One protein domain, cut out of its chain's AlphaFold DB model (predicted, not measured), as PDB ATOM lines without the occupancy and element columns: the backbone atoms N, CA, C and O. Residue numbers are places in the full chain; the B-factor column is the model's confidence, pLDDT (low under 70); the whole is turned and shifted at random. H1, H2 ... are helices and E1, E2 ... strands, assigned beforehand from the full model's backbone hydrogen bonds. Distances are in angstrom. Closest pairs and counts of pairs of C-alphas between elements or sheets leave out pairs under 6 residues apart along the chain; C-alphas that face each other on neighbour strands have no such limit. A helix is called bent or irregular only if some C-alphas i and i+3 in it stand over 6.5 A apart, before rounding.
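AT A GLANCE: This is residues 2 to 29, 40 to 58 and 69 to 202 of the 550 residues of the protein "Thioredoxin_15 domain-containing protein" of Schistocephalus solidus (UniProt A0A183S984). A group of helices, in which H3 runs alongside H1 and H2, opposite ways to both, and H5 crosses H2, sits next to a small three-stranded sheet that H1 and H6 only graze. The long bent helix H7 passes over the sheet with its first arm, while its second arm and H8 make one far end of the longest axis. The 181 printed residues hold eight named helices and three named strands, in the order H1 E1 H2 H3 H4 H5 H6 E2 E3 H7 H8; the class is mostly helix. The sheet runs E1 E2 E3, antiparallel. The whole is compact, with a radius of gyration of the C-alphas of 17.5 A and spans of 51 by 37 by 31 A.

HOW THE PARTS SIT: In the sheet, E1, residues 19 to 23, is antiparallel to E2, residues 146 to 150, with N 20 and O 149 2.8 A apart. E2 and E3, residues 153 to 158, form a hairpin, with N 148 and O 155 at 2.9 A. H7, residues 166 to 191, was assigned as one helix by its hydrogen bonds but is bent: C-alphas 179 and 182 are 8.5 A apart, and arms H7a, 166 to 179, and H7b, 182 to 191, stand at a steep tilt of 51 degrees. H7a lies over E2, slantwise to the strands at 39 degrees on the local plane, which rests on only 6 C-alphas of the sheet; its height over the sheet is 9.6 A. H1, residues 2 to 11, only grazes the sheet and touches H7a's residues 166 to 170 alone, closest C-alphas Ser 4 and Glu 166, 5.2 A. H6, residues 124 to 137, only grazes it too. The hub is H3, residues 75 to 94. It touches H1, closest C-alphas Ala 86 and Glu 3, 5.4 A, at a shallow tilt of 29 degrees, opposite ways. It touches H2, residues 45 to 53, closest C-alphas Ala 78 and Thr 53, 6.1 A, at a shallow tilt of 13 degrees, opposite ways. With residues 81 to 85 alone it only just touches H4, residues 102 to 105, with 3 pairs of C-alphas within 8 A, the closest Lys 84 and Leu 105, 6.5 A. H5, residues 112 to 121, touches H2 at a steep tilt of 67 degrees, closest C-alphas Phe 119 and Arg 48, 6.7 A. H8, residues 198 to 202, touches H7b, closest C-alphas Ile 201 and Ala 185, 7.0 A. Every O i to N i+4 pair is within hydrogen-bond range in H1, H2, H3, H5, H6, H7a, H7b and H8; H4 is too short for one.

IN THESE COORDINATES: E1 is 13.5 A long, E2 13.7 A, E3 13.9 A, H7a 20.1 A, H7b 14.6 A, H3 28.4 A and H6 19.8 A. H1 begins at C-alpha 2 (247.686, 276.159, 181.026); H8 ends at C-alpha 202 (255.845, 269.236, 200.033).

THE WHOLE: The C-alphas of Arg 96 and Lys 190, the farthest apart, are 53.4 A apart. Residues 30 to 39 and 59 to 68 are cut out, with gaps of 17.7 A and 8.5 A between C-alphas. Of the links printed whole, none is long. Mean pLDDT of the printed part is 76.9; 26 residues are under 70, among them 54 to 58 and 194 to 198.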
ATOM      1  N   LEU A   2     246.585 277.143 180.953       78.44
ATOM      2  CA  LEU A   2     247.686 276.159 181.026       78.44
ATOM      3  C   LEU A   2     249.062 276.782 180.723       78.44
ATOM      4  O   LEU A   2     250.022 276.546 181.448       78.44
ATOM      5  N   GLU A   3     249.144 277.619 179.685       80.31
ATOM      6  CA  GLU A   3     250.378 278.325 179.324       80.31
ATOM      7  C   GLU A   3     250.845 279.273 180.441       80.31
ATOM      8  O   GLU A   3     251.981 279.167 180.897       80.31
ATOM      9  N   SER A   4     249.953 280.143 180.930       82.94
ATOM     10  CA  SER A   4     250.209 281.060 182.052       82.94
ATOM     11  C   SER A   4     250.695 280.304 183.293       82.94
ATOM     12  O   SER A   4     251.707 280.653 183.892       82.94
ATOM     13  N   ALA A   5     250.044 279.191 183.628       82.44
ATOM     14  CA  ALA A   5     250.435 278.342 184.743       82.44
ATOM     15  C   ALA A   5     251.820 277.714 184.559       82.44
ATOM     16  O   ALA A   5     252.615 277.679 185.493       82.44
ATOM     17  N   ALA A   6     252.137 277.235 183.353       79.38
ATOM     18  CA  ALA A   6     253.442 276.658 183.056       79.38
ATOM     19  C   ALA A   6     254.563 277.712 183.142       79.38
ATOM     20  O   ALA A   6     255.650 277.419 183.650       79.38
ATOM     21  N   ARG A   7     254.298 278.957 182.715       83.19
ATOM     22  CA  ARG A   7     255.236 280.084 182.870       83.19
ATOM     23  C   ARG A   7     255.427 280.471 184.335       83.19
ATOM     24  O   ARG A   7     256.577 280.572 184.773       83.19
ATOM     25  N   PHE A   8     254.342 280.575 185.100       83.31
ATOM     26  CA  PHE A   8     254.380 280.797 186.546       83.31
ATOM     27  C   PHE A   8     255.194 279.707 187.265       83.31
ATOM     28  O   PHE A   8     256.153 280.011 187.979       83.31
ATOM     29  N   MET A   9     254.915 278.427 186.985       79.06
ATOM     30  CA  MET A   9     255.637 277.286 187.563       79.06
ATOM     31  C   MET A   9     257.131 277.289 187.233       79.06
ATOM     32  O   MET A   9     257.938 276.780 188.015       79.06
ATOM     33  N   ARG A  10     257.525 277.833 186.079       79.00
ATOM     34  CA  ARG A  10     258.931 277.942 185.678       79.00
ATOM     35  C   ARG A  10     259.656 279.106 186.348       79.00
ATOM     36  O   ARG A  10     260.815 278.927 186.708       79.00
ATOM     37  N   LYS A  11     259.017 280.273 186.463       78.00
ATOM     38  CA  LYS A  11     259.684 281.526 186.853       78.00
ATOM     39  C   LYS A  11     259.531 281.891 188.328       78.00
ATOM     40  O   LYS A  11     260.472 282.426 188.900       78.00
ATOM     41  N   GLN A  12     258.353 281.670 188.906       69.81
ATOM     42  CA  GLN A  12     257.939 282.330 190.152       69.81
ATOM     43  C   GLN A  12     257.456 281.364 191.238       69.81
ATOM     44  O   GLN A  12     257.538 281.702 192.415       69.81
ATOM     45  N   ALA A  13     256.988 280.166 190.872       69.44
ATOM     46  CA  ALA A  13     256.451 279.224 191.849       69.44
ATOM     47  C   ALA A  13     257.516 278.726 192.835       69.44
ATOM     48  O   ALA A  13     258.595 278.266 192.444       69.44
ATOM     49  N   SER A  14     257.168 278.730 194.121       70.19
ATOM     50  CA  SER A  14     257.966 278.071 195.151       70.19
ATOM     51  C   SER A  14     257.939 276.548 195.000       70.19
ATOM     52  O   SER A  14     257.040 275.966 194.388       70.19
ATOM     53  N   ALA A  15     258.922 275.876 195.606       63.50
ATOM     54  CA  ALA A  15     259.049 274.417 195.563       63.50
ATOM     55  C   ALA A  15     257.820 273.664 196.113       63.50
ATOM     56  O   ALA A  15     257.634 272.489 195.795       63.50
ATOM     57  N   ASN A  16     256.982 274.335 196.908       65.81
ATOM     58  CA  ASN A  16     255.832 273.735 197.578       65.81
ATOM     59  C   ASN A  16     254.514 273.898 196.810       65.81
ATOM     60  O   ASN A  16     253.514 273.316 197.223       65.81
ATOM     61  N   THR A  17     254.500 274.654 195.711       74.25
ATOM     62  CA  THR A  17     253.261 274.984 194.999       74.25
ATOM     63  C   THR A  17     252.852 273.884 194.033       74.25
ATOM     64  O   THR A  17     253.623 273.454 193.172       74.25
ATOM     65  N   ARG A  18     251.607 273.426 194.175       77.31
ATOM     66  CA  ARG A  18     250.971 272.421 193.321       77.31
ATOM     67  C   ARG A  18     249.735 273.020 192.668       77.31
ATOM     68  O   ARG A  18     248.880 273.584 193.350       77.31
ATOM     69  N   LEU A  19     249.654 272.869 191.349       80.56
ATOM     70  CA  LEU A  19     248.540 273.330 190.529       80.56
ATOM     71  C   LEU A  19     247.788 272.128 189.961       80.56
ATOM     72  O   LEU A  19     248.408 271.188 189.467       80.56
ATOM     73  N   GLY A  20     246.465 272.184 190.007       82.38
ATOM     74  CA  GLY A  20     245.561 271.251 189.352       82.38
ATOM     75  C   GLY A  20     244.607 272.001 188.432       82.38
ATOM     76  O   GLY A  20     244.167 273.105 188.745       82.38
ATOM     77  N   PHE A  21     244.271 271.396 187.298       83.81
ATOM     78  CA  PHE A  21     243.260 271.910 186.379       83.81
ATOM     79  C   PHE A  21     242.119 270.916 186.312       83.81
ATOM     80  O   PHE A  21     242.352 269.730 186.093       83.81
ATOM     81  N   ILE A  22     240.896 271.405 186.482       83.62
ATOM     82  CA  ILE A  22     239.694 270.590 186.372       83.62
ATOM     83  C   ILE A  22     238.848 271.134 185.243       83.62
ATOM     84  O   ILE A  22     238.513 272.320 185.196       83.62
ATOM     85  N   PHE A  23     238.460 270.231 184.358       83.62
ATOM     86  CA  PHE A  23     237.485 270.490 183.320       83.62
ATOM     87  C   PHE A  23     236.505 269.325 183.275       83.62
ATOM     88  O   PHE A  23     236.911 268.192 183.011       83.62
ATOM     89  N   ASN A  24     235.230 269.586 183.560       82.81
ATOM     90  CA  ASN A  24     234.204 268.557 183.442       82.81
ATOM     91  C   ASN A  24     233.753 268.473 181.973       82.81
ATOM     92  O   ASN A  24     233.125 269.422 181.497       82.81
ATOM     93  N   PRO A  25     234.064 267.401 181.223       74.81
ATOM     94  CA  PRO A  25     233.703 267.324 179.812       74.81
ATOM     95  C   PRO A  25     232.180 267.271 179.618       74.81
ATOM     96  O   PRO A  25     231.458 266.625 180.376       74.81
ATOM     97  N   THR A  26     231.682 267.936 178.573       72.25
ATOM     98  CA  THR A  26     230.258 267.913 178.186       72.25
ATOM     99  C   THR A  26     229.842 266.597 177.531       72.25
ATOM    100  O   THR A  26     228.692 266.184 177.649       72.25
ATOM    101  N   VAL A  27     230.781 265.917 176.869       67.31
ATOM    102  CA  VAL A  27     230.563 264.653 176.158       67.31
ATOM    103  C   VAL A  27     231.366 263.552 176.842       67.31
ATOM    104  O   VAL A  27     232.570 263.698 177.050       67.31
ATOM    105  N   ARG A  28     230.712 262.433 177.181       62.91
ATOM    106  CA  ARG A  28     231.422 261.216 177.598       62.91
ATOM    107  C   ARG A  28     232.167 260.651 176.398       62.91
ATOM    108  O   ARG A  28     231.560 260.454 175.346       62.91
ATOM    109  N   VAL A  29     233.460 260.394 176.564       60.94
ATOM    110  CA  VAL A  29     234.281 259.730 175.550       60.94
ATOM    111  C   VAL A  29     233.688 258.331 175.351       60.94
ATOM    112  O   VAL A  29     233.725 257.515 176.263       60.94
ATOM    113  N   TRP A  40     250.718 258.864 169.134       73.62
ATOM    114  CA  TRP A  40     250.854 260.298 169.387       73.62
ATOM    115  C   TRP A  40     250.154 261.103 168.283       73.62
ATOM    116  O   TRP A  40     250.527 261.016 167.115       73.62
ATOM    117  N   GLY A  41     249.171 261.922 168.663       70.69
ATOM    118  CA  GLY A  41     248.342 262.692 167.730       70.69
ATOM    119  C   GLY A  41     246.907 262.175 167.579       70.69
ATOM    120  O   GLY A  41     246.104 262.854 166.939       70.69
ATOM    121  N   ASP A  42     246.563 261.049 168.211       73.69
ATOM    122  CA  ASP A  42     245.188 260.544 168.293       73.69
ATOM    123  C   ASP A  42     244.232 261.512 169.021       73.69
ATOM    124  O   ASP A  42     244.667 262.382 169.790       73.69
ATOM    125  N   PRO A  43     242.902 261.375 168.840       68.69
ATOM    126  CA  PRO A  43     241.926 262.124 169.624       68.69
ATOM    127  C   PRO A  43     242.225 262.003 171.128       68.69
ATOM    128  O   PRO A  43     242.408 260.908 171.653       68.69
ATOM    129  N   HIS A  44     242.282 263.140 171.827       74.12
ATOM    130  CA  HIS A  44     242.642 263.247 173.253       74.12
ATOM    131  C   HIS A  44     244.129 263.037 173.621       74.12
ATOM    132  O   HIS A  44     244.443 262.948 174.812       74.12
ATOM    133  N   TRP A  45     245.062 263.052 172.655       78.06
ATOM    134  CA  TRP A  45     246.513 262.981 172.922       78.06
ATOM    135  C   TRP A  45     246.993 264.009 173.960       78.06
ATOM    136  O   TRP A  45     247.816 263.695 174.819       78.06
ATOM    137  N   LEU A  46     246.431 265.223 173.920       75.62
ATOM    138  CA  LEU A  46     246.748 266.322 174.831       75.62
ATOM    139  C   LEU A  46     246.461 265.946 176.288       75.62
ATOM    140  O   LEU A  46     247.319 266.096 177.154       75.62
ATOM    141  N   THR A  47     245.259 265.441 176.561       76.69
ATOM    142  CA  THR A  47     244.843 265.082 177.920       76.69
ATOM    143  C   THR A  47     245.660 263.901 178.441       76.69
ATOM    144  O   THR A  47     246.089 263.925 179.590       76.69
ATOM    145  N   ARG A  48     245.966 262.916 177.585       78.38
ATOM    146  CA  ARG A  48     246.856 261.791 177.923       78.38
ATOM    147  C   ARG A  48     248.268 262.259 178.280       78.38
ATOM    148  O   ARG A  48     248.813 261.852 179.303       78.38
ATOM    149  N   ALA A  49     248.842 263.156 177.479       78.88
ATOM    150  CA  ALA A  49     250.161 263.716 177.749       78.88
ATOM    151  C   ALA A  49     250.169 264.550 179.044       78.88
ATOM    152  O   ALA A  49     251.092 264.439 179.851       78.88
ATOM    153  N   LEU A  50     249.117 265.336 179.293       77.62
ATOM    154  CA  LEU A  50     248.977 266.103 180.532       77.62
ATOM    155  C   LEU A  50     248.865 265.205 181.770       77.62
ATOM    156  O   LEU A  50     249.525 265.492 182.765       77.62
ATOM    157  N   LEU A  51     248.124 264.096 181.702       76.31
ATOM    158  CA  LEU A  51     248.024 263.132 182.805       76.31
ATOM    159  C   LEU A  51     249.384 262.526 183.174       76.31
ATOM    160  O   LEU A  51     249.712 262.441 184.352       76.31
ATOM    161  N   LEU A  52     250.204 262.172 182.180       73.88
ATOM    162  CA  LEU A  52     251.550 261.637 182.413       73.88
ATOM    163  C   LEU A  52     252.532 262.690 182.943       73.88
ATOM    164  O   LEU A  52     253.375 262.392 183.789       73.88
ATOM    165  N   THR A  53     252.424 263.933 182.469       73.38
ATOM    166  CA  THR A  53     253.303 265.036 182.906       73.38
ATOM    167  C   THR A  53     252.932 265.595 184.282       73.38
ATOM    168  O   THR A  53     253.814 266.041 185.013       73.38
ATOM    169  N   GLY A  54     251.654 265.530 184.668       64.81
ATOM    170  CA  GLY A  54     251.116 266.039 185.934       64.81
ATOM    171  C   GLY A  54     251.465 265.214 187.179       64.81
ATOM    172  O   GLY A  54     250.984 265.547 188.257       64.81
ATOM    173  N   GLN A  55     252.317 264.188 187.042       62.81
ATOM    174  CA  GLN A  55     252.552 263.097 187.999       62.81
ATOM    175  C   GLN A  55     251.282 262.271 188.274       62.81
ATOM    176  O   GLN A  55     250.565 262.556 189.234       62.81
ATOM    177  N   PRO A  56     251.014 261.193 187.518       50.56
ATOM    178  CA  PRO A  56     250.016 260.219 187.922       50.56
ATOM    179  C   PRO A  56     250.639 259.335 189.006       50.56
ATOM    180  O   PRO A  56     251.211 258.284 188.731       50.56
ATOM    181  N   SER A  57     250.572 259.750 190.269       45.03
ATOM    182  CA  SER A  57     250.760 258.823 191.387       45.03
ATOM    183  C   SER A  57     249.490 257.982 191.555       45.03
ATOM    184  O   SER A  57     248.800 258.057 192.564       45.03
ATOM    185  N   GLU A  58     249.176 257.137 190.571       45.78
ATOM    186  CA  GLU A  58     248.086 256.148 190.674       45.78
ATOM    187  C   GLU A  58     248.364 255.027 191.698       45.78
ATOM    188  O   GLU A  58     247.566 254.112 191.858       45.78
ATOM    189  N   PRO A  69     257.140 256.366 192.856       57.59
ATOM    190  CA  PRO A  69     256.523 256.239 191.543       57.59
ATOM    191  C   PRO A  69     257.560 256.492 190.436       57.59
ATOM    192  O   PRO A  69     258.425 257.368 190.602       57.59
ATOM    193  N   PRO A  70     257.488 255.765 189.304       60.72
ATOM    194  CA  PRO A  70     258.423 255.943 188.203       60.72
ATOM    195  C   PRO A  70     258.359 257.389 187.698       60.72
ATOM    196  O   PRO A  70     257.319 257.880 187.260       60.72
ATOM    197  N   LYS A  71     259.484 258.103 187.786       64.38
ATOM    198  CA  LYS A  71     259.604 259.470 187.268       64.38
ATOM    199  C   LYS A  71     260.000 259.409 185.797       64.38
ATOM    200  O   LYS A  71     261.159 259.159 185.492       64.38
ATOM    201  N   TYR A  72     259.056 259.689 184.900       68.25
ATOM    202  CA  TYR A  72     259.310 259.758 183.451       68.25
ATOM    203  C   TYR A  72     260.054 261.035 183.018       68.25
ATOM    204  O   TYR A  72     260.609 261.102 181.923       68.25
ATOM    205  N   MET A  73     260.053 262.065 183.872       71.81
ATOM    206  CA  MET A  73     260.677 263.368 183.632       71.81
ATOM    207  C   MET A  73     261.223 263.963 184.931       71.81
ATOM    208  O   MET A  73     260.612 263.837 185.996       71.81
ATOM    209  N   ASN A  74     262.328 264.706 184.836       74.19
ATOM    210  CA  ASN A  74     262.725 265.629 185.900       74.19
ATOM    211  C   ASN A  74     261.780 266.851 185.933       74.19
ATOM    212  O   ASN A  74     261.227 267.250 184.910       74.19
ATOM    213  N   MET A  75     261.630 267.500 187.090       71.69
ATOM    214  CA  MET A  75     260.715 268.631 187.304       71.69
ATOM    215  C   MET A  75     260.958 269.786 186.318       71.69
ATOM    216  O   MET A  75     260.016 270.384 185.805       71.69
ATOM    217  N   MET A  76     262.222 270.094 186.012       74.94
ATOM    218  CA  MET A  76     262.564 271.141 185.042       74.94
ATOM    219  C   MET A  76     262.230 270.732 183.598       74.94
ATOM    220  O   MET A  76     261.746 271.562 182.826       74.94
ATOM    221  N   ALA A  77     262.422 269.454 183.252       77.88
ATOM    222  CA  ALA A  77     262.045 268.906 181.950       77.88
ATOM    223  C   ALA A  77     260.520 268.930 181.765       77.88
ATOM    224  O   ALA A  77     260.046 269.414 180.742       77.88
ATOM    225  N   ALA A  78     259.755 268.543 182.793       76.38
ATOM    226  CA  ALA A  78     258.293 268.591 182.791       76.38
ATOM    227  C   ALA A  78     257.748 270.021 182.616       76.38
ATOM    228  O   ALA A  78     256.856 270.244 181.802       76.38
ATOM    229  N   LYS A  79     258.326 271.015 183.312       76.81
ATOM    230  CA  LYS A  79     257.950 272.437 183.159       76.81
ATOM    231  C   LYS A  79     258.173 272.937 181.730       76.81
ATOM    232  O   LYS A  79     257.299 273.571 181.145       76.81
ATOM    233  N   ASN A  80     259.336 272.641 181.156       81.75
ATOM    234  CA  ASN A  80     259.667 273.032 179.786       81.75
ATOM    235  C   ASN A  80     258.802 272.294 178.754       81.75
ATOM    236  O   ASN A  80     258.379 272.897 177.769       81.75
ATOM    237  N   PHE A  81     258.506 271.017 179.000       82.25
ATOM    238  CA  PHE A  81     257.631 270.217 178.155       82.25
ATOM    239  C   PHE A  81     256.205 270.767 178.168       82.25
ATOM    240  O   PHE A  81     255.655 270.998 177.101       82.25
ATOM    241  N   ALA A  82     255.647 271.109 179.334       80.19
ATOM    242  CA  ALA A  82     254.321 271.722 179.444       80.19
ATOM    243  C   ALA A  82     254.207 273.055 178.678       80.19
ATOM    244  O   ALA A  82     253.186 273.307 178.042       80.19
ATOM    245  N   ILE A  83     255.259 273.888 178.676       82.12
ATOM    246  CA  ILE A  83     255.297 275.131 177.883       82.12
ATOM    247  C   ILE A  83     255.276 274.819 176.382       82.12
ATOM    248  O   ILE A  83     254.482 275.409 175.649       82.12
ATOM    249  N   LYS A  84     256.117 273.881 175.919       83.69
ATOM    250  CA  LYS A  84     256.123 273.451 174.511       83.69
ATOM    251  C   LYS A  84     254.766 272.874 174.098       83.69
ATOM    252  O   LYS A  84     254.262 273.205 173.032       83.69
ATOM    253  N   LEU A  85     254.157 272.072 174.967       82.88
ATOM    254  CA  LEU A  85     252.867 271.427 174.745       82.88
ATOM    255  C   LEU A  85     251.726 272.455 174.677       82.88
ATOM    256  O   LEU A  85     250.863 272.361 173.810       82.88
ATOM    257  N   ALA A  86     251.753 273.488 175.523       80.62
ATOM    258  CA  ALA A  86     250.797 274.593 175.457       80.62
ATOM    259  C   ALA A  86     250.943 275.422 174.163       80.62
ATOM    260  O   ALA A  86     249.938 275.802 173.560       80.62
ATOM    261  N   GLY A  87     252.176 275.665 173.705       80.81
ATOM    262  CA  GLY A  87     252.436 276.332 172.422       80.81
ATOM    263  C   GLY A  87     251.970 275.506 171.219       80.81
ATOM    264  O   GLY A  87     251.344 276.035 170.296       80.81
ATOM    265  N   GLU A  88     252.196 274.192 171.264       81.12
ATOM    266  CA  GLU A  88     251.706 273.256 170.253       81.12
ATOM    267  C   GLU A  88     250.176 273.213 170.234       81.12
ATOM    268  O   GLU A  88     249.570 273.312 169.173       81.12
ATOM    269  N   MET A  89     249.536 273.155 171.407       76.88
ATOM    270  CA  MET A  89     248.080 273.214 171.544       76.88
ATOM    271  C   MET A  89     247.522 274.469 170.867       76.88
ATOM    272  O   MET A  89     246.592 274.378 170.070       76.88
ATOM    273  N   ARG A  90     248.108 275.639 171.131       77.12
ATOM    274  CA  ARG A  90     247.682 276.890 170.493       77.12
ATOM    275  C   ARG A  90     247.781 276.807 168.967       77.12
ATOM    276  O   ARG A  90     246.842 277.203 168.283       77.12
ATOM    277  N   SER A  91     248.872 276.250 168.449       77.69
ATOM    278  CA  SER A  91     249.097 276.091 167.006       77.69
ATOM    279  C   SER A  91     248.116 275.090 166.374       77.69
ATOM    280  O   SER A  91     247.554 275.340 165.312       77.69
ATOM    281  N   VAL A  92     247.835 273.972 167.043       78.75
ATOM    282  CA  VAL A  92     246.909 272.939 166.551       78.75
ATOM    283  C   VAL A  92     245.455 273.421 166.589       78.75
ATOM    284  O   VAL A  92     244.728 273.222 165.619       78.75
ATOM    285  N   PHE A  93     245.018 274.080 167.666       72.69
ATOM    286  CA  PHE A  93     243.618 274.487 167.832       72.69
ATOM    287  C   PHE A  93     243.272 275.808 167.130       72.69
ATOM    288  O   PHE A  93     242.210 275.889 166.515       72.69
ATOM    289  N   ASN A  94     244.150 276.818 167.169       72.38
ATOM    290  CA  ASN A  94     243.868 278.108 166.527       72.38
ATOM    291  C   ASN A  94     244.241 278.106 165.038       72.38
ATOM    292  O   ASN A  94     243.517 278.682 164.234       72.38
ATOM    293  N   GLU A  95     245.350 277.456 164.663       72.62
ATOM    294  CA  GLU A  95     245.862 277.462 163.280       72.62
ATOM    295  C   GLU A  95     245.499 276.183 162.500       72.62
ATOM    296  O   GLU A  95     245.882 276.049 161.338       72.62
ATOM    297  N   ARG A  96     244.767 275.235 163.117       68.31
ATOM    298  CA  ARG A  96     244.345 273.938 162.537       68.31
ATOM    299  C   ARG A  96     245.487 273.135 161.896       68.31
ATOM    300  O   ARG A  96     245.288 272.421 160.912       68.31
ATOM    301  N   ARG A  97     246.702 273.244 162.439       70.50
ATOM    302  CA  ARG A  97     247.872 272.484 161.972       70.50
ATOM    303  C   ARG A  97     247.833 271.039 162.480       70.50
ATOM    304  O   ARG A  97     247.298 270.765 163.552       70.50
ATOM    305  N   LYS A  98     248.419 270.105 161.716       69.12
ATOM    306  CA  LYS A  98     248.642 268.725 162.183       69.12
ATOM    307  C   LYS A  98     249.629 268.728 163.357       69.12
ATOM    308  O   LYS A  98     250.582 269.503 163.340       69.12
ATOM    309  N   VAL A  99     249.400 267.844 164.330       73.81
ATOM    310  CA  VAL A  99     250.260 267.671 165.513       73.81
ATOM    311  C   VAL A  99     251.689 267.354 165.067       73.81
ATOM    312  O   VAL A  99     251.905 266.471 164.235       73.81
ATOM    313  N   SER A 100     252.668 268.083 165.597       73.44
ATOM    314  CA  SER A 100     254.079 267.834 165.320       73.44
ATOM    315  C   SER A 100     254.559 266.498 165.900       73.44
ATOM    316  O   SER A 100     254.056 265.995 166.907       73.44
ATOM    317  N   THR A 101     255.560 265.903 165.244       72.75
ATOM    318  CA  THR A 101     256.192 264.654 165.688       72.75
ATOM    319  C   THR A 101     256.782 264.818 167.088       72.75
ATOM    320  O   THR A 101     257.471 265.805 167.355       72.75
ATOM    321  N   PHE A 102     256.581 263.820 167.953       71.38
ATOM    322  CA  PHE A 102     257.038 263.820 169.346       71.38
ATOM    323  C   PHE A 102     258.516 264.223 169.518       71.38
ATOM    324  O   PHE A 102     258.849 264.991 170.419       71.38
ATOM    325  N   SER A 103     259.396 263.825 168.592       69.50
ATOM    326  CA  SER A 103     260.825 264.180 168.600       69.50
ATOM    327  C   SER A 103     261.102 265.693 168.591       69.50
ATOM    328  O   SER A 103     262.122 266.126 169.118       69.50
ATOM    329  N   LYS A 104     260.204 266.526 168.042       73.12
ATOM    330  CA  LYS A 104     260.329 268.000 168.076       73.12
ATOM    331  C   LYS A 104     259.934 268.591 169.434       73.12
ATOM    332  O   LYS A 104     260.417 269.658 169.824       73.12
ATOM    333  N   LEU A 105     259.068 267.889 170.161       73.38
ATOM    334  CA  LEU A 105     258.573 268.277 171.478       73.38
ATOM    335  C   LEU A 105     259.447 267.743 172.617       73.38
ATOM    336  O   LEU A 105     259.291 268.212 173.744       73.38
ATOM    337  N   SER A 106     260.402 266.850 172.332       70.12
ATOM    338  CA  SER A 106     261.334 266.325 173.334       70.12
ATOM    339  C   SER A 106     262.134 267.446 174.015       70.12
ATOM    340  O   SER A 106     262.412 268.522 173.459       70.12
ATOM    341  N   VAL A 107     262.440 267.233 175.291       76.69
ATOM    342  CA  VAL A 107     263.142 268.169 176.173       76.69
ATOM    343  C   VAL A 107     264.258 267.397 176.866       76.69
ATOM    344  O   VAL A 107     264.066 266.245 177.239       76.69
ATOM    345  N   GLY A 108     265.417 268.029 177.079       70.06
ATOM    346  CA  GLY A 108     266.520 267.403 177.811       70.06
ATOM    347  C   GLY A 108     266.075 266.885 179.185       70.06
ATOM    348  O   GLY A 108     265.510 267.640 179.980       70.06
ATOM    349  N   GLY A 109     266.318 265.597 179.451       68.06
ATOM    350  CA  GLY A 109     265.880 264.903 180.670       68.06
ATOM    351  C   GLY A 109     264.550 264.141 180.556       68.06
ATOM    352  O   GLY A 109     263.986 263.786 181.592       68.06
ATOM    353  N   LEU A 110     264.051 263.920 179.333       74.44
ATOM    354  CA  LEU A 110     262.933 263.033 179.003       74.44
ATOM    355  C   LEU A 110     263.449 261.691 178.465       74.44
ATOM    356  O   LEU A 110     264.258 261.657 177.540       74.44
ATOM    357  N   GLU A 111     262.959 260.585 179.023       77.31
ATOM    358  CA  GLU A 111     263.153 259.251 178.450       77.31
ATOM    359  C   GLU A 111     262.017 258.947 177.459       77.31
ATOM    360  O   GLU A 111     260.975 258.404 177.832       77.31
ATOM    361  N   ASP A 112     262.218 259.318 176.190       77.12
ATOM    362  CA  ASP A 112     261.201 259.255 175.127       77.12
ATOM    363  C   ASP A 112     260.529 257.868 175.008       77.12
ATOM    364  O   ASP A 112     259.309 257.774 174.866       77.12
ATOM    365  N   SER A 113     261.300 256.780 175.123       77.94
ATOM    366  CA  SER A 113     260.794 255.406 174.985       77.94
ATOM    367  C   SER A 113     259.880 254.983 176.137       77.94
ATOM    368  O   SER A 113     258.798 254.448 175.899       77.94
ATOM    369  N   LYS A 114     260.273 255.258 177.389       79.75
ATOM    370  CA  LYS A 114     259.458 254.929 178.569       79.75
ATOM    371  C   LYS A 114     258.196 255.783 178.631       79.75
ATOM    372  O   LYS A 114     257.158 255.305 179.081       79.75
ATOM    373  N   PHE A 115     258.275 257.031 178.168       80.00
ATOM    374  CA  PHE A 115     257.120 257.920 178.104       80.00
ATOM    375  C   PHE A 115     256.083 257.441 177.082       80.00
ATOM    376  O   PHE A 115     254.898 257.395 177.401       80.00
ATOM    377  N   LEU A 116     256.508 257.048 175.876       80.06
ATOM    378  CA  LEU A 116     255.600 256.527 174.846       80.06
ATOM    379  C   LEU A 116     254.991 255.170 175.239       80.06
ATOM    380  O   LEU A 116     253.804 254.937 175.006       80.06
ATOM    381  N   ASP A 117     255.761 254.308 175.909       81.06
ATOM    382  CA  ASP A 117     255.242 253.058 176.477       81.06
ATOM    383  C   ASP A 117     254.164 253.337 177.543       81.06
ATOM    384  O   ASP A 117     253.060 252.798 177.476       81.06
ATOM    385  N   ALA A 118     254.416 254.276 178.462       77.88
ATOM    386  CA  ALA A 118     253.420 254.706 179.444       77.88
ATOM    387  C   ALA A 118     252.191 255.377 178.798       77.88
ATOM    388  O   ALA A 118     251.070 255.192 179.268       77.88
ATOM    389  N   PHE A 119     252.378 256.127 177.709       79.31
ATOM    390  CA  PHE A 119     251.301 256.810 176.982       79.31
ATOM    391  C   PHE A 119     250.326 255.830 176.328       79.31
ATOM    392  O   PHE A 119     249.113 256.048 176.363       79.31
ATOM    393  N   SER A 120     250.852 254.742 175.763       78.38
ATOM    394  CA  SER A 120     250.036 253.703 175.129       78.38
ATOM    395  C   SER A 120     249.326 252.802 176.144       78.38
ATOM    396  O   SER A 120     248.193 252.395 175.900       78.38
ATOM    397  N   LYS A 121     249.947 252.544 177.305       79.31
ATOM    398  CA  LYS A 121     249.390 251.709 178.387       79.31
ATOM    399  C   LYS A 121     248.368 252.414 179.285       79.31
ATOM    400  O   LYS A 121     247.719 251.749 180.087       79.31
ATOM    401  N   LEU A 122     248.234 253.738 179.195       75.62
ATOM    402  CA  LEU A 122     247.357 254.511 180.075       75.62
ATOM    403  C   LEU A 122     245.871 254.259 179.762       75.62
ATOM    404  O   LEU A 122     245.399 254.527 178.653       75.62
ATOM    405  N   ASP A 123     245.127 253.809 180.776       74.50
ATOM    406  CA  ASP A 123     243.677 253.588 180.711       74.50
ATOM    407  C   ASP A 123     242.910 254.919 180.802       74.50
ATOM    408  O   ASP A 123     242.418 255.352 181.848       74.50
ATOM    409  N   PHE A 124     242.876 255.623 179.672       75.88
ATOM    410  CA  PHE A 124     242.317 256.968 179.569       75.88
ATOM    411  C   PHE A 124     240.816 257.020 179.870       75.88
ATOM    412  O   PHE A 124     240.351 257.977 180.489       75.88
ATOM    413  N   GLU A 125     240.061 256.013 179.432       75.00
ATOM    414  CA  GLU A 125     238.602 255.991 179.571       75.00
ATOM    415  C   GLU A 125     238.209 255.914 181.044       75.00
ATOM    416  O   GLU A 125     237.462 256.764 181.534       75.00
ATOM    417  N   ARG A 126     238.813 254.975 181.784       77.31
ATOM    418  CA  ARG A 126     238.571 254.822 183.219       77.31
ATOM    419  C   ARG A 126     238.909 256.093 183.993       77.31
ATOM    420  O   ARG A 126     238.130 256.518 184.848       77.31
ATOM    421  N   ILE A 127     240.042 256.729 183.685       78.44
ATOM    422  CA  ILE A 127     240.470 257.971 184.346       78.44
ATOM    423  C   ILE A 127     239.483 259.110 184.062       78.44
ATOM    424  O   ILE A 127     239.114 259.845 184.980       78.44
ATOM    425  N   MET A 128     239.018 259.253 182.819       79.69
ATOM    426  CA  MET A 128     238.073 260.308 182.450       79.69
ATOM    427  C   MET A 128     236.688 260.105 183.066       79.69
ATOM    428  O   MET A 128     236.087 261.079 183.525       79.69
ATOM    429  N   ASP A 129     236.197 258.869 183.139       80.75
ATOM    430  CA  ASP A 129     234.919 258.554 183.786       80.75
ATOM    431  C   ASP A 129     234.967 258.799 185.298       80.75
ATOM    432  O   ASP A 129     234.037 259.386 185.874       80.75
ATOM    433  N   LEU A 130     236.074 258.424 185.949       81.69
ATOM    434  CA  LEU A 130     236.324 258.744 187.354       81.69
ATOM    435  C   LEU A 130     236.401 260.259 187.567       81.69
ATOM    436  O   LEU A 130     235.743 260.781 188.467       81.69
ATOM    437  N   HIS A 131     237.129 260.981 186.714       82.50
ATOM    438  CA  HIS A 131     237.263 262.435 186.792       82.50
ATOM    439  C   HIS A 131     235.922 263.161 186.588       82.50
ATOM    440  O   HIS A 131     235.601 264.092 187.331       82.50
ATOM    441  N   ALA A 132     235.105 262.731 185.624       82.12
ATOM    442  CA  ALA A 132     233.774 263.288 185.385       82.12
ATOM    443  C   ALA A 132     232.832 263.017 186.570       82.12
ATOM    444  O   ALA A 132     232.098 263.905 187.015       82.12
ATOM    445  N   THR A 133     232.889 261.806 187.130       83.00
ATOM    446  CA  THR A 133     232.108 261.434 188.315       83.00
ATOM    447  C   THR A 133     232.532 262.249 189.535       83.00
ATOM    448  O   THR A 133     231.673 262.776 190.242       83.00
ATOM    449  N   PHE A 134     233.837 262.416 189.751       84.00
ATOM    450  CA  PHE A 134     234.402 263.237 190.819       84.00
ATOM    451  C   PHE A 134     233.999 264.710 190.674       84.00
ATOM    452  O   PHE A 134     233.484 265.307 191.618       84.00
ATOM    453  N   SER A 135     234.136 265.275 189.473       83.88
ATOM    454  CA  SER A 135     233.777 266.668 189.189       83.88
ATOM    455  C   SER A 135     232.295 266.946 189.452       83.88
ATOM    456  O   SER A 135     231.956 267.968 190.043       83.88
ATOM    457  N   ARG A 136     231.410 266.014 189.075       80.62
ATOM    458  CA  ARG A 136     229.962 266.156 189.278       80.62
ATOM    459  C   ARG A 136     229.537 265.931 190.730       80.62
ATOM    460  O   ARG A 136     228.699 266.675 191.229       80.62
ATOM    461  N   LYS A 137     230.061 264.893 191.392       79.44
ATOM    462  CA  LYS A 137     229.609 264.486 192.735       79.44
ATOM    463  C   LYS A 137     230.299 265.239 193.871       79.44
ATOM    464  O   LYS A 137     229.638 265.538 194.852       79.44
ATOM    465  N   VAL A 138     231.605 265.500 193.760       80.19
ATOM    466  CA  VAL A 138     232.420 266.066 194.853       80.19
ATOM    467  C   VAL A 138     232.587 267.571 194.704       80.19
ATOM    468  O   VAL A 138     232.445 268.306 195.673       80.19
ATOM    469  N   LEU A 139     232.889 268.037 193.492       78.88
ATOM    470  CA  LEU A 139     233.129 269.461 193.232       78.88
ATOM    471  C   LEU A 139     231.873 270.221 192.808       78.88
ATOM    472  O   LEU A 139     231.925 271.438 192.665       78.88
ATOM    473  N   HIS A 140     230.766 269.508 192.576       80.12
ATOM    474  CA  HIS A 140     229.504 270.065 192.086       80.12
ATOM    475  C   HIS A 140     229.670 270.927 190.818       80.12
ATOM    476  O   HIS A 140     228.926 271.878 190.586       80.12
ATOM    477  N   LEU A 141     230.649 270.589 189.970       82.62
ATOM    478  CA  LEU A 141     230.885 271.264 188.699       82.62
ATOM    479  C   LEU A 141     229.985 270.658 187.626       82.62
ATOM    480  O   LEU A 141     230.100 269.475 187.291       82.62
ATOM    481  N   ASN A 142     229.119 271.483 187.042       82.19
ATOM    482  CA  ASN A 142     228.306 271.082 185.898       82.19
ATOM    483  C   ASN A 142     229.180 270.768 184.666       82.19
ATOM    484  O   ASN A 142     230.293 271.293 184.553       82.19
ATOM    485  N   PRO A 143     228.701 269.927 183.730       83.25
ATOM    486  CA  PRO A 143     229.415 269.667 182.481       83.25
ATOM    487  C   PRO A 143     229.722 270.974 181.735       83.25
ATOM    488  O   PRO A 143     228.873 271.858 181.649       83.25
ATOM    489  N   GLY A 144     230.945 271.111 181.228       82.00
ATOM    490  CA  GLY A 144     231.455 272.311 180.557       82.00
ATOM    491  C   GLY A 144     232.088 273.350 181.486       82.00
ATOM    492  O   GLY A 144     232.793 274.238 181.009       82.00
ATOM    493  N   ARG A 145     231.906 273.241 182.809       84.94
ATOM    494  CA  ARG A 145     232.541 274.153 183.771       84.94
ATOM    495  C   ARG A 145     233.983 273.747 184.065       84.94
ATOM    496  O   ARG A 145     234.351 272.569 184.036       84.94
ATOM    497  N   ARG A 146     234.798 274.758 184.371       86.38
ATOM    498  CA  ARG A 146     236.234 274.634 184.642       86.38
ATOM    499  C   ARG A 146     236.592 275.241 185.993       86.38
ATOM    500  O   ARG A 146     235.934 276.176 186.442       86.38
ATOM    501  N   ALA A 147     237.623 274.709 186.630       87.62
ATOM    502  CA  ALA A 147     238.141 275.206 187.899       87.62
ATOM    503  C   ALA A 147     239.653 274.972 187.989       87.62
ATOM    504  O   ALA A 147     240.207 274.087 187.328       87.62
ATOM    505  N   VAL A 148     240.318 275.761 188.825       87.75
ATOM    506  CA  VAL A 148     241.748 275.649 189.120       87.75
ATOM    507  C   VAL A 148     241.909 275.239 190.577       87.75
ATOM    508  O   VAL A 148     241.240 275.776 191.452       87.75
ATOM    509  N   ILE A 149     242.794 274.287 190.854       84.00
ATOM    510  CA  ILE A 149     243.183 273.913 192.214       84.00
ATOM    511  C   ILE A 149     244.585 274.421 192.483       84.00
ATOM    512  O   ILE A 149     245.498 274.154 191.707       84.00
ATOM    513  N   ILE A 150     244.772 275.095 193.611       81.19
ATOM    514  CA  ILE A 150     246.089 275.528 194.078       81.19
ATOM    515  C   ILE A 150     246.232 275.052 195.516       81.19
ATOM    516  O   ILE A 150     245.429 275.416 196.370       81.19
ATOM    517  N   ASN A 151     247.210 274.178 195.769       76.56
ATOM    518  CA  ASN A 151     247.487 273.592 197.090       76.56
ATOM    519  C   ASN A 151     246.255 272.981 197.801       76.56
ATOM    520  O   ASN A 151     246.168 272.986 199.024       76.56
ATOM    521  N   GLY A 152     245.311 272.424 197.031       74.00
ATOM    522  CA  GLY A 152     244.082 271.799 197.541       74.00
ATOM    523  C   GLY A 152     242.864 272.725 197.605       74.00
ATOM    524  O   GLY A 152     241.745 272.237 197.756       74.00
ATOM    525  N   ARG A 153     243.048 274.035 197.414       77.38
ATOM    526  CA  ARG A 153     241.950 275.000 197.339       77.38
ATOM    527  C   ARG A 153     241.407 275.099 195.921       77.38
ATOM    528  O   ARG A 153     242.172 275.300 194.982       77.38
ATOM    529  N   VAL A 154     240.090 274.982 195.783       82.56
ATOM    530  CA  VAL A 154     239.380 275.067 194.499       82.56
ATOM    531  C   VAL A 154     238.989 276.521 194.221       82.56
ATOM    532  O   VAL A 154     238.334 277.157 195.044       82.56
ATOM    533  N   TYR A 155     239.370 277.025 193.052       85.19
ATOM    534  CA  TYR A 155     238.978 278.314 192.491       85.19
ATOM    535  C   TYR A 155     238.098 278.058 191.265       85.19
ATOM    536  O   TYR A 155     238.564 277.562 190.236       85.19
ATOM    537  N   GLY A 156     236.803 278.330 191.398       80.81
ATOM    538  CA  GLY A 156     235.800 278.124 190.357       80.81
ATOM    539  C   GLY A 156     234.397 277.930 190.946       80.81
ATOM    540  O   GLY A 156     234.242 277.993 192.167       80.81
ATOM    541  N   PRO A 157     233.382 277.657 190.109       85.06
ATOM    542  CA  PRO A 157     233.461 277.470 188.657       85.06
ATOM    543  C   PRO A 157     233.810 278.770 187.924       85.06
ATOM    544  O   PRO A 157     233.157 279.782 188.138       85.06
ATOM    545  N   LEU A 158     234.810 278.721 187.045       85.62
ATOM    546  CA  LEU A 158     235.180 279.862 186.208       85.62
ATOM    547  C   LEU A 158     234.186 280.020 185.052       85.62
ATOM    548  O   LEU A 158     233.688 279.026 184.499       85.62
ATOM    549  N   GLU A 159     233.935 281.261 184.655       82.50
ATOM    550  CA  GLU A 159     233.143 281.574 183.464       82.50
ATOM    551  C   GLU A 159     233.926 281.303 182.165       82.50
ATOM    552  O   GLU A 159     235.147 281.125 182.168       82.50
ATOM    553  N   GLU A 160     233.236 281.251 181.021       76.69
ATOM    554  CA  GLU A 160     233.858 280.938 179.721       76.69
ATOM    555  C   GLU A 160     234.922 281.968 179.310       76.69
ATOM    556  O   GLU A 160     235.972 281.593 178.774       76.69
ATOM    557  N   ASN A 161     234.699 283.238 179.659       79.69
ATOM    558  CA  ASN A 161     235.591 284.361 179.359       79.69
ATOM    559  C   ASN A 161     236.602 284.659 180.474       79.69
ATOM    560  O   ASN A 161     237.499 285.477 180.289       79.69
ATOM    561  N   GLU A 162     236.487 283.998 181.624       83.19
ATOM    562  CA  GLU A 162     237.345 284.263 182.773       83.19
ATOM    563  C   GLU A 162     238.679 283.525 182.625       83.19
ATOM    564  O   GLU A 162     238.736 282.289 182.627       83.19
ATOM    565  N   ILE A 163     239.767 284.275 182.453       80.69
ATOM    566  CA  ILE A 163     241.106 283.727 182.235       80.69
ATOM    567  C   ILE A 163     241.939 283.958 183.487       80.69
ATOM    568  O   ILE A 163     242.185 285.095 183.858       80.69
ATOM    569  N   PHE A 164     242.449 282.874 184.063       84.12
ATOM    570  CA  PHE A 164     243.439 282.941 185.136       84.12
ATOM    571  C   PHE A 164     244.823 283.297 184.561       84.12
ATOM    572  O   PHE A 164     245.366 282.542 183.731       84.12
ATOM    573  N   VAL A 165     245.362 284.451 184.959       88.38
ATOM    574  CA  VAL A 165     246.637 285.029 184.491       88.38
ATOM    575  C   VAL A 165     247.784 284.649 185.446       88.38
ATOM    576  O   VAL A 165     247.573 283.997 186.466       88.38
ATOM    577  N   GLU A 166     249.032 284.963 185.086       86.12
ATOM    578  CA  GLU A 166     250.226 284.643 185.886       86.12
ATOM    579  C   GLU A 166     250.187 285.322 187.265       86.12
ATOM    580  O   GLU A 166     250.529 284.693 188.267       86.12
ATOM    581  N   GLU A 167     249.703 286.563 187.327       86.88
ATOM    582  CA  GLU A 167     249.550 287.338 188.560       86.88
ATOM    583  C   GLU A 167     248.530 286.702 189.517       86.88
ATOM    584  O   GLU A 167     248.752 286.681 190.727       86.88
ATOM    585  N   ASP A 168     247.457 286.107 188.986       89.31
ATOM    586  CA  ASP A 168     246.439 285.421 189.791       89.31
ATOM    587  C   ASP A 168     247.011 284.158 190.450       89.31
ATOM    588  O   ASP A 168     246.732 283.870 191.617       89.31
ATOM    589  N   PHE A 169     247.861 283.412 189.730       87.62
ATOM    590  CA  PHE A 169     248.575 282.258 190.293       87.62
ATOM    591  C   PHE A 169     249.536 282.679 191.402       87.62
ATOM    592  O   PHE A 169     249.615 282.003 192.432       87.62
ATOM    593  N   TRP A 170     250.227 283.803 191.217       86.25
ATOM    594  CA  TRP A 170     251.107 284.364 192.234       86.25
ATOM    595  C   TRP A 170     250.332 284.793 193.483       86.25
ATOM    596  O   TRP A 170     250.707 284.423 194.598       86.25
ATOM    597  N   LEU A 171     249.210 285.499 193.311       87.44
ATOM    598  CA  LEU A 171     248.351 285.914 194.418       87.44
ATOM    599  C   LEU A 171     247.792 284.706 195.177       87.44
ATOM    600  O   LEU A 171     247.825 284.676 196.407       87.44
ATOM    601  N   ALA A 172     247.306 283.691 194.463       83.75
ATOM    602  CA  ALA A 172     246.760 282.490 195.080       83.75
ATOM    603  C   ALA A 172     247.825 281.686 195.846       83.75
ATOM    604  O   ALA A 172     247.545 281.183 196.936       83.75
ATOM    605  N   GLU A 173     249.054 281.601 195.327       82.94
ATOM    606  CA  GLU A 173     250.183 281.024 196.060       82.94
ATOM    607  C   GLU A 173     250.491 281.828 197.327       82.94
ATOM    608  O   GLU A 173     250.657 281.247 198.403       82.94
ATOM    609  N   HIS A 174     250.566 283.156 197.218       83.94
ATOM    610  CA  HIS A 174     250.836 284.024 198.359       83.94
ATOM    611  C   HIS A 174     249.749 283.887 199.434       83.94
ATOM    612  O   HIS A 174     250.055 283.786 200.623       83.94
ATOM    613  N   LEU A 175     248.486 283.765 199.020       82.19
ATOM    614  CA  LEU A 175     247.366 283.521 199.918       82.19
ATOM    615  C   LEU A 175     247.510 282.177 200.647       82.19
ATOM    616  O   LEU A 175     247.362 282.135 201.866       82.19
ATOM    617  N   SER A 176     247.880 281.095 199.956       76.88
ATOM    618  CA  SER A 176     248.177 279.809 200.607       76.88
ATOM    619  C   SER A 176     249.376 279.871 201.559       76.88
ATOM    620  O   SER A 176     249.365 279.216 202.601       76.88
ATOM    621  N   LYS A 177     250.412 280.658 201.249       77.06
ATOM    622  CA  LYS A 177     251.546 280.884 202.166       77.06
ATOM    623  C   LYS A 177     251.097 281.610 203.428       77.06
ATOM    624  O   LYS A 177     251.337 281.117 204.529       77.06
ATOM    625  N   SER A 178     250.346 282.698 203.260       77.25
ATOM    626  CA  SER A 178     249.768 283.470 204.366       77.25
ATOM    627  C   SER A 178     248.806 282.646 205.233       77.25
ATOM    628  O   SER A 178     248.725 282.864 206.438       77.25
ATOM    629  N   ALA A 179     248.144 281.636 204.655       72.44
ATOM    630  CA  ALA A 179     247.273 280.704 205.369       72.44
ATOM    631  C   ALA A 179     248.026 279.714 206.288       72.44
ATOM    632  O   ALA A 179     247.388 278.912 206.968       72.44
ATOM    633  N   GLY A 180     249.363 279.766 206.344       71.94
ATOM    634  CA  GLY A 180     250.171 279.015 207.310       71.94
ATOM    635  C   GLY A 180     250.857 277.765 206.758       71.94
ATOM    636  O   GLY A 180     251.391 276.971 207.534       71.94
ATOM    637  N   THR A 181     250.897 277.585 205.435       73.19
ATOM    638  CA  THR A 181     251.580 276.434 204.807       73.19
ATOM    639  C   THR A 181     253.090 276.409 205.072       73.19
ATOM    640  O   THR A 181     253.665 275.329 205.208       73.19
ATOM    641  N   GLU A 182     253.736 277.569 205.232       75.62
ATOM    642  CA  GLU A 182     255.160 277.656 205.598       75.62
ATOM    643  C   GLU A 182     255.415 277.196 207.039       75.62
ATOM    644  O   GLU A 182     256.310 276.386 207.291       75.62
ATOM    645  N   GLY A 183     254.575 277.638 207.982       79.88
ATOM    646  CA  GLY A 183     254.630 277.176 209.370       79.88
ATOM    647  C   GLY A 183     254.379 275.670 209.482       79.88
ATOM    648  O   GLY A 183     255.046 274.982 210.257       79.88
ATOM    649  N   LEU A 184     253.474 275.140 208.655       81.38
ATOM    650  CA  LEU A 184     253.180 273.711 208.575       81.38
ATOM    651  C   LEU A 184     254.369 272.909 208.037       81.38
ATOM    652  O   LEU A 184     254.697 271.866 208.601       81.38
ATOM    653  N   ALA A 185     255.054 273.404 207.004       80.06
ATOM    654  CA  ALA A 185     256.272 272.777 206.495       80.06
ATOM    655  C   ALA A 185     257.363 272.705 207.578       80.06
ATOM    656  O   ALA A 185     257.949 271.642 207.789       80.06
ATOM    657  N   GLY A 186     257.571 273.796 208.322       82.62
ATOM    658  CA  GLY A 186     258.512 273.826 209.446       82.62
ATOM    659  C   GLY A 186     258.123 272.886 210.593       82.62
ATOM    660  O   GLY A 186     258.990 272.258 211.199       82.62
ATOM    661  N   ALA A 187     256.827 272.743 210.888       84.00
ATOM    662  CA  ALA A 187     256.337 271.799 211.891       84.00
ATOM    663  C   ALA A 187     256.521 270.337 211.451       84.00
ATOM    664  O   ALA A 187     257.015 269.524 212.230       84.00
ATOM    665  N   LEU A 188     256.199 270.006 210.195       83.44
ATOM    666  CA  LEU A 188     256.395 268.662 209.646       83.44
ATOM    667  C   LEU A 188     257.872 268.268 209.603       83.44
ATOM    668  O   LEU A 188     258.198 267.127 209.911       83.44
ATOM    669  N   GLN A 189     258.767 269.207 209.287       83.44
ATOM    670  CA  GLN A 189     260.207 268.952 209.293       83.44
ATOM    671  C   GLN A 189     260.742 268.603 210.693       83.44
ATOM    672  O   GLN A 189     261.703 267.852 210.799       83.44
ATOM    673  N   LYS A 190     260.115 269.115 211.761       85.19
ATOM    674  CA  LYS A 190     260.471 268.770 213.150       85.19
ATOM    675  C   LYS A 190     259.940 267.403 213.586       85.19
ATOM    676  O   LYS A 190     260.527 266.795 214.472       85.19
ATOM    677  N   ILE A 191     258.818 266.957 213.018       83.81
ATOM    678  CA  ILE A 191     258.152 265.697 213.386       83.81
ATOM    679  C   ILE A 191     258.726 264.514 212.592       83.81
ATOM    680  O   ILE A 191     258.831 263.409 213.118       83.81
ATOM    681  N   LEU A 192     259.071 264.727 211.320       80.44
ATOM    682  CA  LEU A 192     259.540 263.676 210.418       80.44
ATOM    683  C   LEU A 192     261.044 263.394 210.591       80.44
ATOM    684  O   LEU A 192     261.807 264.301 210.921       80.44
ATOM    685  N   PRO A 193     261.507 262.163 210.293       79.56
ATOM    686  CA  PRO A 193     262.932 261.849 210.272       79.56
ATOM    687  C   PRO A 193     263.705 262.758 209.298       79.56
ATOM    688  O   PRO A 193     263.199 263.047 208.203       79.56
ATOM    689  N   PRO A 194     264.958 263.140 209.617       69.06
ATOM    690  CA  PRO A 194     265.750 264.080 208.817       69.06
ATOM    691  C   PRO A 194     266.084 263.570 207.401       69.06
ATOM    692  O   PRO A 194     266.414 264.367 206.529       69.06
ATOM    693  N   ALA A 195     265.955 262.263 207.143       64.25
ATOM    694  CA  ALA A 195     266.176 261.641 205.833       64.25
ATOM    695  C   ALA A 195     264.993 261.793 204.847       64.25
ATOM    696  O   ALA A 195     265.024 261.251 203.740       64.25
ATOM    697  N   THR A 196     263.922 262.497 205.225       68.94
ATOM    698  CA  THR A 196     262.731 262.632 204.376       68.94
ATOM    699  C   THR A 196     262.991 263.582 203.204       68.94
ATOM    700  O   THR A 196     263.362 264.737 203.393       68.94
ATOM    701  N   SER A 197     262.741 263.121 201.973       69.62
ATOM    702  CA  SER A 197     262.914 263.960 200.778       69.62
ATOM    703  C   SER A 197     262.029 265.218 200.806       69.62
ATOM    704  O   SER A 197     260.850 265.160 201.162       69.62
ATOM    705  N   THR A 198     262.561 266.350 200.333       69.44
ATOM    706  CA  THR A 198     261.830 267.631 200.235       69.44
ATOM    707  C   THR A 198     260.538 267.504 199.422       69.44
ATOM    708  O   THR A 198     259.527 268.119 199.754       69.44
ATOM    709  N   SER A 199     260.531 266.647 198.395       70.06
ATOM    710  CA  SER A 199     259.332 266.365 197.594       70.06
ATOM    711  C   SER A 199     258.222 265.711 198.417       70.06
ATOM    712  O   SER A 199     257.056 266.039 198.214       70.06
ATOM    713  N   ARG A 200     258.568 264.801 199.337       73.62
ATOM    714  CA  ARG A 200     257.602 264.118 200.209       73.62
ATOM    715  C   ARG A 200     257.073 265.055 201.293       73.62
ATOM    716  O   ARG A 200     255.893 265.002 201.607       73.62
ATOM    717  N   ILE A 201     257.911 265.960 201.806       73.94
ATOM    718  CA  ILE A 201     257.470 267.017 202.731       73.94
ATOM    719  C   ILE A 201     256.466 267.937 202.032       73.94
ATOM    720  O   ILE A 201     255.373 268.126 202.549       73.94
ATOM    721  N   SER A 202     256.787 268.441 200.835       73.38
ATOM    722  CA  SER A 202     255.845 269.236 200.033       73.38
ATOM    723  C   SER A 202     254.535 268.482 199.790       73.38
ATOM    724  O   SER A 202     253.463 269.078 199.878       73.38
TER     725      SER A 202